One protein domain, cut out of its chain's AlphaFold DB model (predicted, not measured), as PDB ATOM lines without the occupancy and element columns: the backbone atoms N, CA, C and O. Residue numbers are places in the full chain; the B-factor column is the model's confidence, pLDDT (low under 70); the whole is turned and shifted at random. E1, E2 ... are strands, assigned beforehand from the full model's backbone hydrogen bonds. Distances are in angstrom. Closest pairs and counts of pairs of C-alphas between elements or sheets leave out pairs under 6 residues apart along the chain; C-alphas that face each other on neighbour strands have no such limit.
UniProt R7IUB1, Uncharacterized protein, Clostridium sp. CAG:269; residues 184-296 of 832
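AT A GLANCE: This is residues 184 to 296 of the 832 residues of an uncharacterized protein of Clostridium sp. CAG:269 (UniProt R7IUB1). Two strongly twisted sheets make a sandwich, partly face to face, with the strands E1 and E2 at one end of the larger sheet and the long strand E9 running through it. The larger sheet, E1 E2 E9 E4 E7, curls toward the smaller, E3 E8 E5 E6, and the chain winds over both as a jelly roll, one long hairpin of four nested antiparallel pairs: E2 with E9, E3 with E8, E4 with E7, E5 with E6. The printed part has 113 residues with nine named strands, E1 to E9 in order along the chain, and no named helix; both sheets are antiparallel and the class is all strand. It is compact, with a radius of gyration of the C-alphas of 14.4 A, and spans 40 by 29 by 22 A.

HOW THE PARTS SIT: The larger sheet runs E1, residues 188 to 192, E2, residues 197 to 203, E9, residues 281 to 292, E4, residues 226 to 232, and E7, residues 259 to 262. E1 and E2 form a hairpin at 166 degrees, with N 189 and O 201 2.8 A apart, within hydrogen-bond range. E2 and E9 are antiparallel at 158 degrees, with N 286 and O 198 2.8 A apart. E9 bends by 57 degrees at residue 284; beyond it, N 289 and O 229 of E4 are 2.9 A apart. N 228 of E4 and O 260 of E7 are 2.8 A apart. The smaller sheet runs E3, residues 208 to 214, E8, residues 267 to 275, E5, residues 238 to 244, and E6, residues 251 to 256. N 210 of E3 and O 273 of E8 are 2.8 A apart, as are N 240 of E5 and O 272 of E8. E5 and E6 form a hairpin at 150 degrees, with N 252 and O 243 2.8 A apart. The parts of the sheets that face each other are 10.2 A centre to centre, their best planes 29 degrees apart. The closest C-alphas of E4 and E6, those of Ala 230 and Val 256, are 7.3 A apart. E1 and E6 are apart.

IN THESE COORDINATES: E1 begins at C-alpha 188 (22.264, -7.242, -3.183) and is 13.0 A long. E2 measures 20.1 A, E3 16.5 A, E4 20.2 A, E5 19.6 A, E6 15.6 A, E7 10.1 A and E8 24.1 A. E9, 33.6 A, ends at C-alpha 292 (23.097, -34.978, 13.057).

THE WHOLE: The two C-alphas farthest apart, those of Thr 205 and Glu 294, are 41.0 A apart. The printed part has no cut. The link E3 to E4, 11 residues, is long; residues 220 to 221 in it pair with 267 to 268 of E8. Mean pLDDT of the printed part is 91.8; residue 217 is under 70.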
ATOM      1  N   LYS A 184      29.094  -7.784  -2.365       86.75
ATOM      2  CA  LYS A 184      27.924  -7.291  -3.094       86.75
ATOM      3  C   LYS A 184      27.813  -8.063  -4.399       86.75
ATOM      4  O   LYS A 184      28.737  -8.041  -5.206       86.75
ATOM      5  N   SER A 185      26.676  -8.714  -4.621       89.00
ATOM      6  CA  SER A 185      26.427  -9.519  -5.819       89.00
ATOM      7  C   SER A 185      25.085  -9.141  -6.425       89.00
ATOM      8  O   SER A 185      24.093  -9.020  -5.710       89.00
ATOM      9  N   ALA A 186      25.067  -8.891  -7.738       90.62
ATOM     10  CA  ALA A 186      23.871  -8.546  -8.511       90.62
ATOM     11  C   ALA A 186      22.936  -7.526  -7.818       90.62
ATOM     12  O   ALA A 186      21.729  -7.722  -7.784       90.62
ATOM     13  N   GLY A 187      23.481  -6.453  -7.229       90.69
ATOM     14  CA  GLY A 187      22.693  -5.400  -6.569       90.69
ATOM     15  C   GLY A 187      22.311  -5.654  -5.105       90.69
ATOM     16  O   GLY A 187      21.890  -4.714  -4.431       90.69
ATOM     17  N   VAL A 188      22.533  -6.862  -4.579       94.88
ATOM     18  CA  VAL A 188      22.264  -7.242  -3.183       94.88
ATOM     19  C   VAL A 188      23.549  -7.168  -2.362       94.88
ATOM     20  O   VAL A 188      24.573  -7.751  -2.726       94.88
ATOM     21  N   THR A 189      23.501  -6.445  -1.246       95.00
ATOM     22  CA  THR A 189      24.565  -6.416  -0.239       95.00
ATOM     23  C   THR A 189      24.423  -7.625   0.676       95.00
ATOM     24  O   THR A 189      23.336  -7.895   1.184       95.00
ATOM     25  N   ILE A 190      25.526  -8.336   0.885       94.62
ATOM     26  CA  ILE A 190      25.628  -9.534   1.711       94.62
ATOM     27  C   ILE A 190      26.575  -9.220   2.865       94.62
ATOM     28  O   ILE A 190      27.711  -8.789   2.651       94.62
ATOM     29  N   THR A 191      26.130  -9.448   4.093       92.88
ATOM     30  CA  THR A 191      26.954  -9.238   5.287       92.88
ATOM     31  C   THR A 191      26.969 -10.512   6.114       92.88
ATOM     32  O   THR A 191      25.923 -10.926   6.622       92.88
ATOM     33  N   LYS A 192      28.149 -11.138   6.229       91.56
ATOM     34  CA  LYS A 192      28.373 -12.261   7.148       91.56
ATOM     35  C   LYS A 192      28.149 -11.746   8.571       91.56
ATOM     36  O   LYS A 192      28.750 -10.743   8.951       91.56
ATOM     37  N   ILE A 193      27.235 -12.383   9.299       90.06
ATOM     38  CA  ILE A 193      26.909 -12.027  10.688       90.06
ATOM     39  C   ILE A 193      27.835 -12.808  11.619       90.06
ATOM     40  O   ILE A 193      28.481 -12.224  12.481       90.06
ATOM     41  N   ASP A 194      27.918 -14.119  11.399       89.50
ATOM     42  CA  ASP A 194      28.738 -15.058  12.156       89.50
ATOM     43  C   ASP A 194      29.148 -16.243  11.254       89.50
ATOM     44  O   ASP A 194      28.977 -16.192  10.033       89.50
ATOM     45  N   GLU A 195      29.727 -17.304  11.822       90.94
ATOM     46  CA  GLU A 195      30.204 -18.470  11.062       90.94
ATOM     47  C   GLU A 195      29.098 -19.299  10.383       90.94
ATOM     48  O   GLU A 195      29.414 -20.086   9.497       90.94
ATOM     49  N   SER A 196      27.823 -19.103  10.719       93.25
ATOM     50  CA  SER A 196      26.679 -19.856  10.173       93.25
ATOM     51  C   SER A 196      25.487 -18.967   9.766       93.25
ATOM     52  O   SER A 196      24.484 -19.483   9.263       93.25
ATOM     53  N   SER A 197      25.605 -17.639   9.910       93.38
ATOM     54  CA  SER A 197      24.560 -16.653   9.597       93.38
ATOM     55  C   SER A 197      24.994 -15.551   8.621       93.38
ATOM     56  O   SER A 197      26.101 -15.011   8.680       93.38
ATOM     57  N   VAL A 198      24.060 -15.121   7.766       94.62
ATOM     58  CA  VAL A 198      24.242 -14.053   6.764       94.62
ATOM     59  C   VAL A 198      23.014 -13.143   6.717       94.62
ATOM     60  O   VAL A 198      21.881 -13.610   6.817       94.62
ATOM     61  N   SER A 199      23.218 -11.844   6.499       95.00
ATOM     62  CA  SER A 199      22.151 -10.898   6.148       95.00
ATOM     63  C   SER A 199      22.242 -10.447   4.695       95.00
ATOM     64  O   SER A 199      23.330 -10.327   4.125       95.00
ATOM     65  N   TYR A 200      21.078 -10.176   4.111       95.75
ATOM     66  CA  TYR A 200      20.916  -9.726   2.735       95.75
ATOM     67  C   TYR A 200      20.102  -8.439   2.710       95.75
ATOM     68  O   TYR A 200      19.070  -8.349   3.378       95.75
ATOM     69  N   GLN A 201      20.541  -7.462   1.917       95.62
ATOM     70  CA  GLN A 201      19.761  -6.264   1.614       95.62
ATOM     71  C   GLN A 201      20.053  -5.725   0.216       95.62
ATOM     72  O   GLN A 201      21.173  -5.308  -0.086       95.62
ATOM     73  N   GLY A 202      19.027  -5.663  -0.627       94.69
ATOM     74  CA  GLY A 202      19.068  -4.937  -1.895       94.69
ATOM     75  C   GLY A 202      18.123  -5.500  -2.947       94.69
ATOM     76  O   GLY A 202      17.529  -6.561  -2.781       94.69
ATOM     77  N   THR A 203      17.992  -4.772  -4.051       95.62
ATOM     78  CA  THR A 203      17.186  -5.195  -5.201       95.62
ATOM     79  C   THR A 203      18.087  -5.835  -6.246       95.62
ATOM     80  O   THR A 203      19.112  -5.258  -6.615       95.62
ATOM     81  N   THR A 204      17.707  -7.013  -6.742       95.69
ATOM     82  CA  THR A 204      18.490  -7.736  -7.743       95.69
ATOM     83  C   THR A 204      18.595  -6.945  -9.052       95.69
ATOM     84  O   THR A 204      17.592  -6.499  -9.608       95.69
ATOM     85  N   THR A 205      19.805  -6.781  -9.585       93.12
ATOM     86  CA  THR A 205      20.075  -6.168 -10.903       93.12
ATOM     87  C   THR A 205      20.311  -7.209 -12.004       93.12
ATOM     88  O   THR A 205      20.558  -6.845 -13.149       93.12
ATOM     89  N   GLY A 206      20.268  -8.497 -11.652       90.94
ATOM     90  CA  GLY A 206      20.500  -9.664 -12.506       90.94
ATOM     91  C   GLY A 206      20.155 -10.950 -11.745       90.94
ATOM     92  O   GLY A 206      19.579 -10.877 -10.659       90.94
ATOM     93  N   MET A 207      20.531 -12.118 -12.275       91.19
ATOM     94  CA  MET A 207      20.475 -13.370 -11.507       91.19
ATOM     95  C   MET A 207      21.420 -13.268 -10.304       91.19
ATOM     96  O   MET A 207      22.607 -12.983 -10.461       91.19
ATOM     97  N   PHE A 208      20.884 -13.483  -9.108       93.00
ATOM     98  CA  PHE A 208      21.618 -13.421  -7.853       93.00
ATOM     99  C   PHE A 208      21.919 -14.832  -7.358       93.00
ATOM    100  O   PHE A 208      20.998 -15.615  -7.137       93.00
ATOM    101  N   THR A 209      23.200 -15.117  -7.127       92.75
ATOM    102  CA  THR A 209      23.666 -16.334  -6.461       92.75
ATOM    103  C   THR A 209      24.742 -15.958  -5.452       92.75
ATOM    104  O   THR A 209      25.683 -15.231  -5.777       92.75
ATOM    105  N   HIS A 210      24.604 -16.460  -4.230       93.38
ATOM    106  CA  HIS A 210      25.585 -16.338  -3.164       93.38
ATOM    107  C   HIS A 210      25.935 -17.727  -2.637       93.38
ATOM    108  O   HIS A 210      25.112 -18.387  -2.006       93.38
ATOM    109  N   MET A 211      27.159 -18.166  -2.912       93.00
ATOM    110  CA  MET A 211      27.716 -19.400  -2.368       93.00
ATOM    111  C   MET A 211      28.001 -19.205  -0.881       93.00
ATOM    112  O   MET A 211      28.744 -18.295  -0.535       93.00
ATOM    113  N   LEU A 212      27.407 -20.030  -0.019       93.31
ATOM    114  CA  LEU A 212      27.698 -20.014   1.418       93.31
ATOM    115  C   LEU A 212      28.887 -20.919   1.744       93.31
ATOM    116  O   LEU A 212      29.772 -20.535   2.505       93.31
ATOM    117  N   VAL A 213      28.899 -22.109   1.144       92.38
ATOM    118  CA  VAL A 213      30.027 -23.036   1.187       92.38
ATOM    119  C   VAL A 213      30.136 -23.772  -0.142       92.38
ATOM    120  O   VAL A 213      29.131 -24.155  -0.752       92.38
ATOM    121  N   GLU A 214      31.373 -23.968  -0.570       90.75
ATOM    122  CA  GLU A 214      31.760 -24.883  -1.632       90.75
ATOM    123  C   GLU A 214      32.764 -25.851  -1.021       90.75
ATOM    124  O   GLU A 214      33.833 -25.433  -0.571       90.75
ATOM    125  N   TYR A 215      32.372 -27.117  -0.920       86.69
ATOM    126  CA  TYR A 215      33.276 -28.172  -0.485       86.69
ATOM    127  C   TYR A 215      34.261 -28.475  -1.622       86.69
ATOM    128  O   TYR A 215      33.998 -28.143  -2.781       86.69
ATOM    129  N   ASP A 216      35.420 -29.041  -1.290       79.62
ATOM    130  CA  ASP A 216      36.462 -29.336  -2.276       79.62
ATOM    131  C   ASP A 216      35.988 -30.331  -3.360       79.62
ATOM    132  O   ASP A 216      34.840 -30.778  -3.375       79.62
ATOM    133  N   GLY A 217      36.874 -30.690  -4.296       69.50
ATOM    134  CA  GLY A 217      36.539 -31.561  -5.430       69.50
ATOM    135  C   GLY A 217      35.923 -32.923  -5.067       69.50
ATOM    136  O   GLY A 217      35.371 -33.566  -5.959       69.50
ATOM    137  N   ASN A 218      35.975 -33.341  -3.795       77.69
ATOM    138  CA  ASN A 218      35.386 -34.582  -3.296       77.69
ATOM    139  C   ASN A 218      34.038 -34.378  -2.574       77.69
ATOM    140  O   ASN A 218      33.306 -35.349  -2.398       77.69
ATOM    141  N   GLY A 219      33.672 -33.145  -2.209       84.31
ATOM    142  CA  GLY A 219      32.467 -32.844  -1.432       84.31
ATOM    143  C   GLY A 219      32.542 -33.311   0.030       84.31
ATOM    144  O   GLY A 219      33.491 -33.965   0.454       84.31
ATOM    145  N   LEU A 220      31.524 -32.971   0.822       90.06
ATOM    146  CA  LEU A 220      31.346 -33.498   2.175       90.06
ATOM    147  C   LEU A 220      30.561 -34.813   2.112       90.06
ATOM    148  O   LEU A 220      29.356 -34.801   1.841       90.06
ATOM    149  N   GLU A 221      31.234 -35.933   2.370       91.88
ATOM    150  CA  GLU A 221      30.588 -37.240   2.503       91.88
ATOM    151  C   GLU A 221      29.770 -37.306   3.798       91.88
ATOM    152  O   GLU A 221      30.273 -37.104   4.905       91.88
ATOM    153  N   ILE A 222      28.485 -37.609   3.651       93.19
ATOM    154  CA  ILE A 222      27.549 -37.764   4.754       93.19
ATOM    155  C   ILE A 222      27.708 -39.183   5.302       93.19
ATOM    156  O   ILE A 222      27.203 -40.148   4.738       93.19
ATOM    157  N   THR A 223      28.436 -39.335   6.405       90.94
ATOM    158  CA  THR A 223      28.751 -40.657   6.988       90.94
ATOM    159  C   THR A 223      27.629 -41.225   7.861       90.94
ATOM    160  O   THR A 223      27.575 -42.425   8.126       90.94
ATOM    161  N   LYS A 224      26.707 -40.363   8.292       93.56
ATOM    162  CA  LYS A 224      25.514 -40.667   9.092       93.56
ATOM    163  C   LYS A 224      24.383 -39.742   8.668       93.56
ATOM    164  O   LYS A 224      24.649 -38.690   8.105       93.56
ATOM    165  N   GLN A 225      23.134 -40.106   8.946       95.38
ATOM    166  CA  GLN A 225      21.997 -39.262   8.576       95.38
ATOM    167  C   GLN A 225      22.118 -37.867   9.219       95.38
ATOM    168  O   GLN A 225      22.310 -37.741  10.432       95.38
ATOM    169  N   MET A 226      21.994 -36.824   8.401       95.38
ATOM    170  CA  MET A 226      22.102 -35.427   8.818       95.38
ATOM    171  C   MET A 226      20.839 -34.647   8.473       95.38
ATOM    172  O   MET A 226      20.016 -35.041   7.643       95.38
ATOM    173  N   TYR A 227      20.701 -33.499   9.115       95.06
ATOM    174  CA  TYR A 227      19.579 -32.599   8.978       95.06
ATOM    175  C   TYR A 227      20.082 -31.180   8.728       95.06
ATOM    176  O   TYR A 227      20.858 -30.634   9.514       95.06
ATOM    177  N   LEU A 228      19.646 -30.594   7.616       95.50
ATOM    178  CA  LEU A 228      19.945 -29.224   7.226       95.50
ATOM    179  C   LEU A 228      18.684 -28.384   7.379       95.50
ATOM    180  O   LEU A 228      17.661 -28.689   6.775       95.50
ATOM    181  N   LYS A 229      18.750 -27.303   8.152       93.75
ATOM    182  CA  LYS A 229      17.609 -26.427   8.431       93.75
ATOM    183  C   LYS A 229      17.973 -24.960   8.264       93.75
ATOM    184  O   LYS A 229      19.061 -24.530   8.646       93.75
ATOM    185  N   ALA A 230      17.042 -24.201   7.698       92.19
ATOM    186  CA  ALA A 230      17.134 -22.756   7.561       92.19
ATOM    187  C   ALA A 230      16.310 -22.059   8.648       92.19
ATOM    188  O   ALA A 230      15.146 -22.390   8.877       92.19
ATOM    189  N   PHE A 231      16.905 -21.049   9.270       91.06
ATOM    190  CA  PHE A 231      16.266 -20.126  10.202       91.06
ATOM    191  C   PHE A 231      16.420 -18.683   9.701       91.06
ATOM    192  O   PHE A 231      17.180 -18.403   8.770       91.06
ATOM    193  N   GLY A 232      15.706 -17.754  10.338       88.56
ATOM    194  CA  GLY A 232      15.715 -16.331   9.999       88.56
ATOM    195  C   GLY A 232      14.483 -15.891   9.209       88.56
ATOM    196  O   GLY A 232      13.469 -16.585   9.151       88.56
ATOM    197  N   ASN A 233      14.555 -14.692   8.637       90.00
ATOM    198  CA  ASN A 233      13.441 -14.026   7.957       90.00
ATOM    199  C   ASN A 233      13.781 -13.612   6.516       90.00
ATOM    200  O   ASN A 233      13.224 -12.640   6.005       90.00
ATOM    201  N   LEU A 234      14.703 -14.328   5.866       92.19
ATOM    202  CA  LEU A 234      15.063 -14.103   4.469       92.19
ATOM    203  C   LEU A 234      13.825 -14.160   3.562       92.19
ATOM    204  O   LEU A 234      13.100 -15.151   3.514       92.19
ATOM    205  N   THR A 235      13.627 -13.096   2.791       91.06
ATOM    206  CA  THR A 235      12.530 -12.954   1.831       91.06
ATOM    207  C   THR A 235      13.045 -12.943   0.399       91.06
ATOM    208  O   THR A 235      14.114 -12.409   0.104       91.06
ATOM    209  N   ASN A 236      12.247 -13.518  -0.506       92.44
ATOM    210  CA  ASN A 236      12.462 -13.492  -1.954       92.44
ATOM    211  C   ASN A 236      13.825 -14.029  -2.427       92.44
ATOM    212  O   ASN A 236      14.281 -13.675  -3.511       92.44
ATOM    213  N   ALA A 237      14.466 -14.902  -1.662       92.31
ATOM    214  CA  ALA A 237      15.603 -15.702  -2.099       92.31
ATOM    215  C   ALA A 237      15.499 -17.093  -1.473       92.31
ATOM    216  O   ALA A 237      14.816 -17.283  -0.467       92.31
ATOM    217  N   ILE A 238      16.123 -18.080  -2.110       91.94
ATOM    218  CA  ILE A 238      15.939 -19.491  -1.774       91.94
ATOM    219  C   ILE A 238      17.283 -20.108  -1.402       91.94
ATOM    220  O   ILE A 238      18.218 -20.056  -2.203       91.94
ATOM    221  N   LEU A 239      17.353 -20.745  -0.229       95.00
ATOM    222  CA  LEU A 239      18.456 -21.631   0.133       95.00
ATOM    223  C   LEU A 239      18.365 -22.924  -0.685       95.00
ATOM    224  O   LEU A 239      17.309 -23.550  -0.780       95.00
ATOM    225  N   SER A 240      19.466 -23.302  -1.314       94.44
ATOM    226  CA  SER A 240      19.572 -24.471  -2.180       94.44
ATOM    227  C   SER A 240      20.871 -25.217  -1.896       94.44
ATOM    228  O   SER A 240      21.855 -24.632  -1.440       94.44
ATOM    229  N   VAL A 241      20.870 -26.512  -2.190       95.19
ATOM    230  CA  VAL A 241      22.047 -27.371  -2.089       95.19
ATOM    231  C   VAL A 241      22.313 -28.083  -3.407       95.19
ATOM    232  O   VAL A 241      21.379 -28.412  -4.141       95.19
ATOM    233  N   LYS A 242      23.588 -28.347  -3.682       94.44
ATOM    234  CA  LYS A 242      24.040 -29.262  -4.730       94.44
ATOM    235  C   LYS A 242      24.632 -30.492  -4.053       94.44
ATOM    236  O   LYS A 242      25.574 -30.343  -3.275       94.44
ATOM    237  N   LEU A 243      24.100 -31.679  -4.324       93.94
ATOM    238  CA  LEU A 243      24.595 -32.927  -3.735       93.94
ATOM    239  C   LEU A 243      24.479 -34.106  -4.704       93.94
ATOM    240  O   LEU A 243      23.593 -34.118  -5.555       93.94
ATOM    241  N   ILE A 244      25.350 -35.097  -4.561       92.88
ATOM    242  CA  ILE A 244      25.255 -36.389  -5.247       92.88
ATOM    243  C   ILE A 244      24.577 -37.360  -4.279       92.88
ATOM    244  O   ILE A 244      25.033 -37.513  -3.148       92.88
ATOM    245  N   LYS A 245      23.453 -37.959  -4.682       91.19
ATOM    246  CA  LYS A 245      22.740 -38.929  -3.839       91.19
ATOM    247  C   LYS A 245      23.502 -40.250  -3.788       91.19
ATOM    248  O   LYS A 245      24.135 -40.625  -4.773       91.19
ATOM    249  N   ASN A 246      23.406 -40.967  -2.670       87.25
ATOM    250  CA  ASN A 246      24.026 -42.285  -2.532       87.25
ATOM    251  C   ASN A 246      23.665 -43.205  -3.722       87.25
ATOM    252  O   ASN A 246      22.490 -43.416  -4.025       87.25
ATOM    253  N   GLY A 247      24.685 -43.731  -4.408       83.44
ATOM    254  CA  GLY A 247      24.538 -44.589  -5.590       83.44
ATOM    255  C   GLY A 247      24.340 -43.859  -6.926       83.44
ATOM    256  O   GLY A 247      24.227 -44.522  -7.957       83.44
ATOM    257  N   GLU A 248      24.318 -42.525  -6.943       88.50
ATOM    258  CA  GLU A 248      24.244 -41.713  -8.162       88.50
ATOM    259  C   GLU A 248      25.611 -41.117  -8.531       88.50
ATOM    260  O   GLU A 248      26.495 -40.972  -7.693       88.50
ATOM    261  N   THR A 249      25.794 -40.766  -9.807       82.88
ATOM    262  CA  THR A 249      27.018 -40.108 -10.309       82.88
ATOM    263  C   THR A 249      26.799 -38.644 -10.681       82.88
ATOM    264  O   THR A 249      27.762 -37.891 -10.791       82.88
ATOM    265  N   GLU A 250      25.545 -38.233 -10.884       88.38
ATOM    266  CA  GLU A 250      25.188 -36.879 -11.304       88.38
ATOM    267  C   GLU A 250      24.706 -36.037 -10.112       88.38
ATOM    268  O   GLU A 250      23.949 -36.528  -9.268       88.38
ATOM    269  N   PRO A 251      25.099 -34.755 -10.027       89.75
ATOM    270  CA  PRO A 251      24.662 -33.881  -8.953       89.75
ATOM    271  C   PRO A 251      23.199 -33.456  -9.124       89.75
ATOM    272  O   PRO A 251      22.744 -33.092 -10.209       89.75
ATOM    273  N   ARG A 252      22.475 -33.404  -8.008       91.75
ATOM    274  CA  ARG A 252      21.118 -32.862  -7.903       91.75
ATOM    275  C   ARG A 252      21.124 -31.507  -7.212       91.75
ATOM    276  O   ARG A 252      21.865 -31.289  -6.256       91.75
ATOM    277  N   TYR A 253      20.227 -30.634  -7.659       92.06
ATOM    278  CA  TYR A 253      19.964 -29.340  -7.037       92.06
ATOM    279  C   TYR A 253      18.650 -29.410  -6.269       92.06
ATOM    280  O   TYR A 253      17.587 -29.579  -6.869       92.06
ATOM    281  N   LEU A 254      18.718 -29.296  -4.946       92.06
ATOM    282  CA  LEU A 254      17.546 -29.361  -4.080       92.06
ATOM    283  C   LEU A 254      17.317 -28.015  -3.406       92.06
ATOM    284  O   LEU A 254      18.241 -27.385  -2.894       92.06
ATOM    285  N   ARG A 255      16.057 -27.585  -3.389       89.38
ATOM    286  CA  ARG A 255      15.619 -26.430  -2.610       89.38
ATOM    287  C   ARG A 255      15.458 -26.839  -1.149       89.38
ATOM    288  O   ARG A 255      14.765 -27.810  -0.861       89.38
ATOM    289  N   VAL A 256      16.000 -26.029  -0.248       87.31
ATOM    290  CA  VAL A 256      15.732 -26.102   1.187       87.31
ATOM    291  C   VAL A 256      14.605 -25.112   1.476       87.31
ATOM    292  O   VAL A 256      14.823 -23.903   1.530       87.31
ATOM    293  N   SER A 257      13.367 -25.604   1.545       75.31
ATOM    294  CA  SER A 257      12.201 -24.736   1.791       75.31
ATOM    295  C   SER A 257      12.149 -24.276   3.249       75.31
ATOM    296  O   SER A 257      11.983 -23.088   3.507       75.31
ATOM    297  N   THR A 258      12.342 -25.209   4.177       80.75
ATOM    298  CA  THR A 258      12.517 -24.983   5.623       80.75
ATOM    299  C   THR A 258      13.651 -25.858   6.140       80.75
ATOM    300  O   THR A 258      14.512 -25.399   6.886       80.75
ATOM    301  N   ASP A 259      13.686 -27.100   5.666       90.12
ATOM    302  CA  ASP A 259      14.648 -28.124   6.036       90.12
ATOM    303  C   ASP A 259      14.891 -29.114   4.882       90.12
ATOM    304  O   ASP A 259      14.244 -29.058   3.829       90.12
ATOM    305  N   LEU A 260      15.899 -29.967   5.066       94.19
ATOM    306  CA  LEU A 260      16.294 -31.055   4.185       94.19
ATOM    307  C   LEU A 260      16.999 -32.147   5.004       94.19
ATOM    308  O   LEU A 260      17.925 -31.865   5.758       94.19
ATOM    309  N   THR A 261      16.600 -33.406   4.813       94.25
ATOM    310  CA  THR A 261      17.318 -34.569   5.368       94.25
ATOM    311  C   THR A 261      18.334 -35.095   4.355       94.25
ATOM    312  O   THR A 261      18.025 -35.224   3.165       94.25
ATOM    313  N   LEU A 262      19.546 -35.379   4.830       93.62
ATOM    314  CA  LEU A 262      20.650 -35.952   4.064       93.62
ATOM    315  C   LEU A 262      20.911 -37.371   4.572       93.62
ATOM    316  O   LEU A 262      21.019 -37.585   5.779       93.62
ATOM    317  N   GLU A 263      20.995 -38.330   3.657       94.12
ATOM    318  CA  GLU A 263      21.158 -39.742   4.003       94.12
ATOM    319  C   GLU A 263      22.632 -40.139   4.029       94.12
ATOM    320  O   GLU A 263      23.462 -39.538   3.347       94.12
ATOM    321  N   ALA A 264      22.958 -41.188   4.788       93.12
ATOM    322  CA  ALA A 264      24.307 -41.741   4.778       93.12
ATOM    323  C   ALA A 264      24.704 -42.189   3.352       93.12
ATOM    324  O   ALA A 264      23.954 -42.898   2.669       93.12
ATOM    325  N   GLY A 265      25.886 -41.767   2.908       90.88
ATOM    326  CA  GLY A 265      26.415 -41.950   1.556       90.88
ATOM    327  C   GLY A 265      26.058 -40.837   0.563       90.88
ATOM    328  O   GLY A 265      26.525 -40.887  -0.573       90.88
ATOM    329  N   ASP A 266      25.249 -39.840   0.942       94.06
ATOM    330  CA  ASP A 266      25.112 -38.617   0.145       94.06
ATOM    331  C   ASP A 266      26.433 -37.823   0.166       94.06
ATOM    332  O   ASP A 266      27.161 -37.827   1.156       94.06
ATOM    333  N   VAL A 267      26.734 -37.093  -0.909       93.44
ATOM    334  CA  VAL A 267      27.909 -36.212  -0.995       93.44
ATOM    335  C   VAL A 267      27.447 -34.783  -1.240       93.44
ATOM    336  O   VAL A 267      27.008 -34.430  -2.339       93.44
ATOM    337  N   LEU A 268      27.536 -33.941  -0.214       93.38
ATOM    338  CA  LEU A 268      27.147 -32.537  -0.277       93.38
ATOM    339  C   LEU A 268      28.268 -31.706  -0.910       93.38
ATOM    340  O   LEU A 268      29.367 -31.612  -0.376       93.38
ATOM    341  N   GLN A 269      27.993 -31.070  -2.048       93.06
ATOM    342  CA  GLN A 269      28.997 -30.305  -2.795       93.06
ATOM    343  C   GLN A 269      28.933 -28.808  -2.494       93.06
ATOM    344  O   GLN A 269      29.962 -28.157  -2.335       93.06
ATOM    345  N   GLN A 270      27.729 -28.236  -2.451       93.81
ATOM    346  CA  GLN A 270      27.547 -26.788  -2.330       93.81
ATOM    347  C   GLN A 270      26.291 -26.458  -1.529       93.81
ATOM    348  O   GLN A 270      25.261 -27.118  -1.689       93.81
ATOM    349  N   ILE A 271      26.346 -25.379  -0.747       94.75
ATOM    350  CA  ILE A 271      25.166 -24.728  -0.161       94.75
ATOM    351  C   ILE A 271      25.187 -23.264  -0.592       94.75
ATOM    352  O   ILE A 271      26.196 -22.574  -0.434       94.75
ATOM    353  N   TYR A 272      24.081 -22.780  -1.150       94.12
ATOM    354  CA  TYR A 272      24.015 -21.447  -1.739       94.12
ATOM    355  C   TYR A 272      22.613 -20.841  -1.675       94.12
ATOM    356  O   TYR A 272      21.605 -21.539  -1.586       94.12
ATOM    357  N   VAL A 273      22.543 -19.516  -1.743       94.69
ATOM    358  CA  VAL A 273      21.296 -18.746  -1.812       94.69
ATOM    359  C   VAL A 273      21.140 -18.179  -3.214       94.69
ATOM    360  O   VAL A 273      22.094 -17.627  -3.759       94.69
ATOM    361  N   GLN A 274      19.947 -18.285  -3.799       93.25
ATOM    362  CA  GLN A 274      19.694 -17.786  -5.153       93.25
ATOM    363  C   GLN A 274      18.364 -17.040  -5.318       93.25
ATOM    364  O   GLN A 274      17.371 -17.332  -4.646       93.25
ATOM    365  N   GLN A 275      18.343 -16.108  -6.275       93.69
ATOM    366  CA  GLN A 275      17.157 -15.473  -6.849       93.69
ATOM    367  C   GLN A 275      17.360 -15.306  -8.365       93.69
ATOM    368  O   GLN A 275      18.296 -14.648  -8.813       93.69
ATOM    369  N   GLN A 276      16.473 -15.911  -9.155       90.19
ATOM    370  CA  GLN A 276      16.596 -15.990 -10.615       90.19
ATOM    371  C   GLN A 276      16.112 -14.728 -11.344       90.19
ATOM    372  O   GLN A 276      16.566 -14.442 -12.449       90.19
ATOM    373  N   ASN A 277      15.217 -13.955 -10.728       91.31
ATOM    374  CA  ASN A 277      14.580 -12.798 -11.345       91.31
ATOM    375  C   ASN A 277      15.286 -11.484 -10.984       91.31
ATOM    376  O   ASN A 277      15.738 -11.275  -9.856       91.31
ATOM    377  N   THR A 278      15.326 -10.565 -11.949       92.56
ATOM    378  CA  THR A 278      15.786  -9.177 -11.771       92.56
ATOM    379  C   THR A 278      14.669  -8.292 -11.212       92.56
ATOM    380  O   THR A 278      13.493  -8.543 -11.461       92.56
ATOM    381  N   GLY A 279      15.028  -7.237 -10.481       92.81
ATOM    382  CA  GLY A 279      14.090  -6.264  -9.916       92.81
ATOM    383  C   GLY A 279      13.421  -6.719  -8.617       92.81
ATOM    384  O   GLY A 279      12.469  -6.083  -8.174       92.81
ATOM    385  N   ILE A 280      13.904  -7.800  -8.000       96.31
ATOM    386  CA  ILE A 280      13.326  -8.375  -6.784       96.31
ATOM    387  C   ILE A 280      14.099  -7.892  -5.560       96.31
ATOM    388  O   ILE A 280      15.322  -7.999  -5.508       96.31
ATOM    389  N   LEU A 281      13.385  -7.379  -4.559       95.38
ATOM    390  CA  LEU A 281      13.968  -7.031  -3.265       95.38
ATOM    391  C   LEU A 281      14.291  -8.308  -2.485       95.38
ATOM    392  O   LEU A 281      13.375  -9.028  -2.091       95.38
ATOM    393  N   VAL A 282      15.572  -8.554  -2.229       95.38
ATOM    394  CA  VAL A 282      16.053  -9.594  -1.316       95.38
ATOM    395  C   VAL A 282      16.414  -8.923   0.001       95.38
ATOM    396  O   VAL A 282      17.247  -8.016   0.040       95.38
ATOM    397  N   SER A 283      15.765  -9.354   1.080       95.19
ATOM    398  CA  SER A 283      15.960  -8.749   2.395       95.19
ATOM    399  C   SER A 283      15.783  -9.756   3.526       95.19
ATOM    400  O   SER A 283      14.957 -10.664   3.421       95.19
ATOM    401  N   GLY A 284      16.539  -9.581   4.607       94.06
ATOM    402  CA  GLY A 284      16.413 -10.372   5.834       94.06
ATOM    403  C   GLY A 284      17.679 -11.149   6.180       94.06
ATOM    404  O   GLY A 284      18.733 -10.965   5.568       94.06
ATOM    405  N   THR A 285      17.574 -12.006   7.189       94.75
ATOM    406  CA  THR A 285      18.660 -12.858   7.681       94.75
ATOM    407  C   THR A 285      18.400 -14.323   7.366       94.75
ATOM    408  O   THR A 285      17.257 -14.779   7.326       94.75
ATOM    409  N   LEU A 286      19.482 -15.062   7.149       94.31
ATOM    410  CA  LEU A 286      19.495 -16.507   7.011       94.31
ATOM    411  C   LEU A 286      20.502 -17.072   8.005       94.31
ATOM    412  O   LEU A 286      21.656 -16.646   8.007       94.31
ATOM    413  N   GLN A 287      20.077 -18.050   8.790       94.94
ATOM    414  CA  GLN A 287      20.947 -18.843   9.653       94.94
ATOM    415  C   GLN A 287      20.796 -20.304   9.246       94.94
ATOM    416  O   GLN A 287      19.679 -20.758   8.976       94.94
ATOM    417  N   VAL A 288      21.903 -21.030   9.141       94.44
ATOM    418  CA  VAL A 288      21.903 -22.409   8.639       94.44
ATOM    419  C   VAL A 288      22.432 -23.342   9.719       94.44
ATOM    420  O   VAL A 288      23.504 -23.125  10.281       94.44
ATOM    421  N   LEU A 289      21.661 -24.391   9.987       94.56
ATOM    422  CA  LEU A 289      22.025 -25.486  10.875       94.56
ATOM    423  C   LEU A 289      22.238 -26.735  10.025       94.56
ATOM    424  O   LEU A 289      21.298 -27.175   9.367       94.56
ATOM    425  N   LEU A 290      23.443 -27.303  10.047       94.19
ATOM    426  CA  LEU A 290      23.710 -28.655   9.553       94.19
ATOM    427  C   LEU A 290      24.124 -29.496  10.752       94.19
ATOM    428  O   LEU A 290      25.150 -29.222  11.369       94.19
ATOM    429  N   THR A 291      23.323 -30.489  11.105       94.69
ATOM    430  CA  THR A 291      23.545 -31.278  12.315       94.69
ATOM    431  C   THR A 291      23.179 -32.737  12.100       94.69
ATOM    432  O   THR A 291      22.590 -33.096  11.084       94.69
ATOM    433  N   ASP A 292      23.533 -33.588  13.052       94.19
ATOM    434  CA  ASP A 292      23.097 -34.978  13.057       94.19
ATOM    435  C   ASP A 292      21.578 -35.052  13.167       94.19
ATOM    436  O   ASP A 292      20.955 -34.238  13.851       94.19
ATOM    437  N   TYR A 293      20.967 -36.055  12.541       93.56
ATOM    438  CA  TYR A 293      19.509 -36.173  12.532       93.56
ATOM    439  C   TYR A 293      18.889 -36.251  13.940       93.56
ATOM    440  O   TYR A 293      17.788 -35.751  14.165       93.56
ATOM    441  N   GLU A 294      19.611 -36.807  14.914       93.56
ATOM    442  CA  GLU A 294      19.193 -36.870  16.323       93.56
ATOM    443  C   GLU A 294      19.019 -35.480  16.965       93.56
ATOM    444  O   GLU A 294      18.223 -35.319  17.887       93.56
ATOM    445  N   ASN A 295      19.698 -34.454  16.443       92.75
ATOM    446  CA  ASN A 295      19.628 -33.069  16.916       92.75
ATOM    447  C   ASN A 295      18.635 -32.200  16.117       92.75
ATOM    448  O   ASN A 295      18.589 -30.989  16.319       92.75
ATOM    449  N   LYS A 296      17.827 -32.773  15.213       90.50
ATOM    450  CA  LYS A 296      16.940 -32.017  14.296       90.50
ATOM    451  C   LYS A 296      15.940 -31.072  14.982       90.50
ATOM    452  O   LYS A 296      15.530 -30.071  14.389       90.50
TER     453      LYS A 296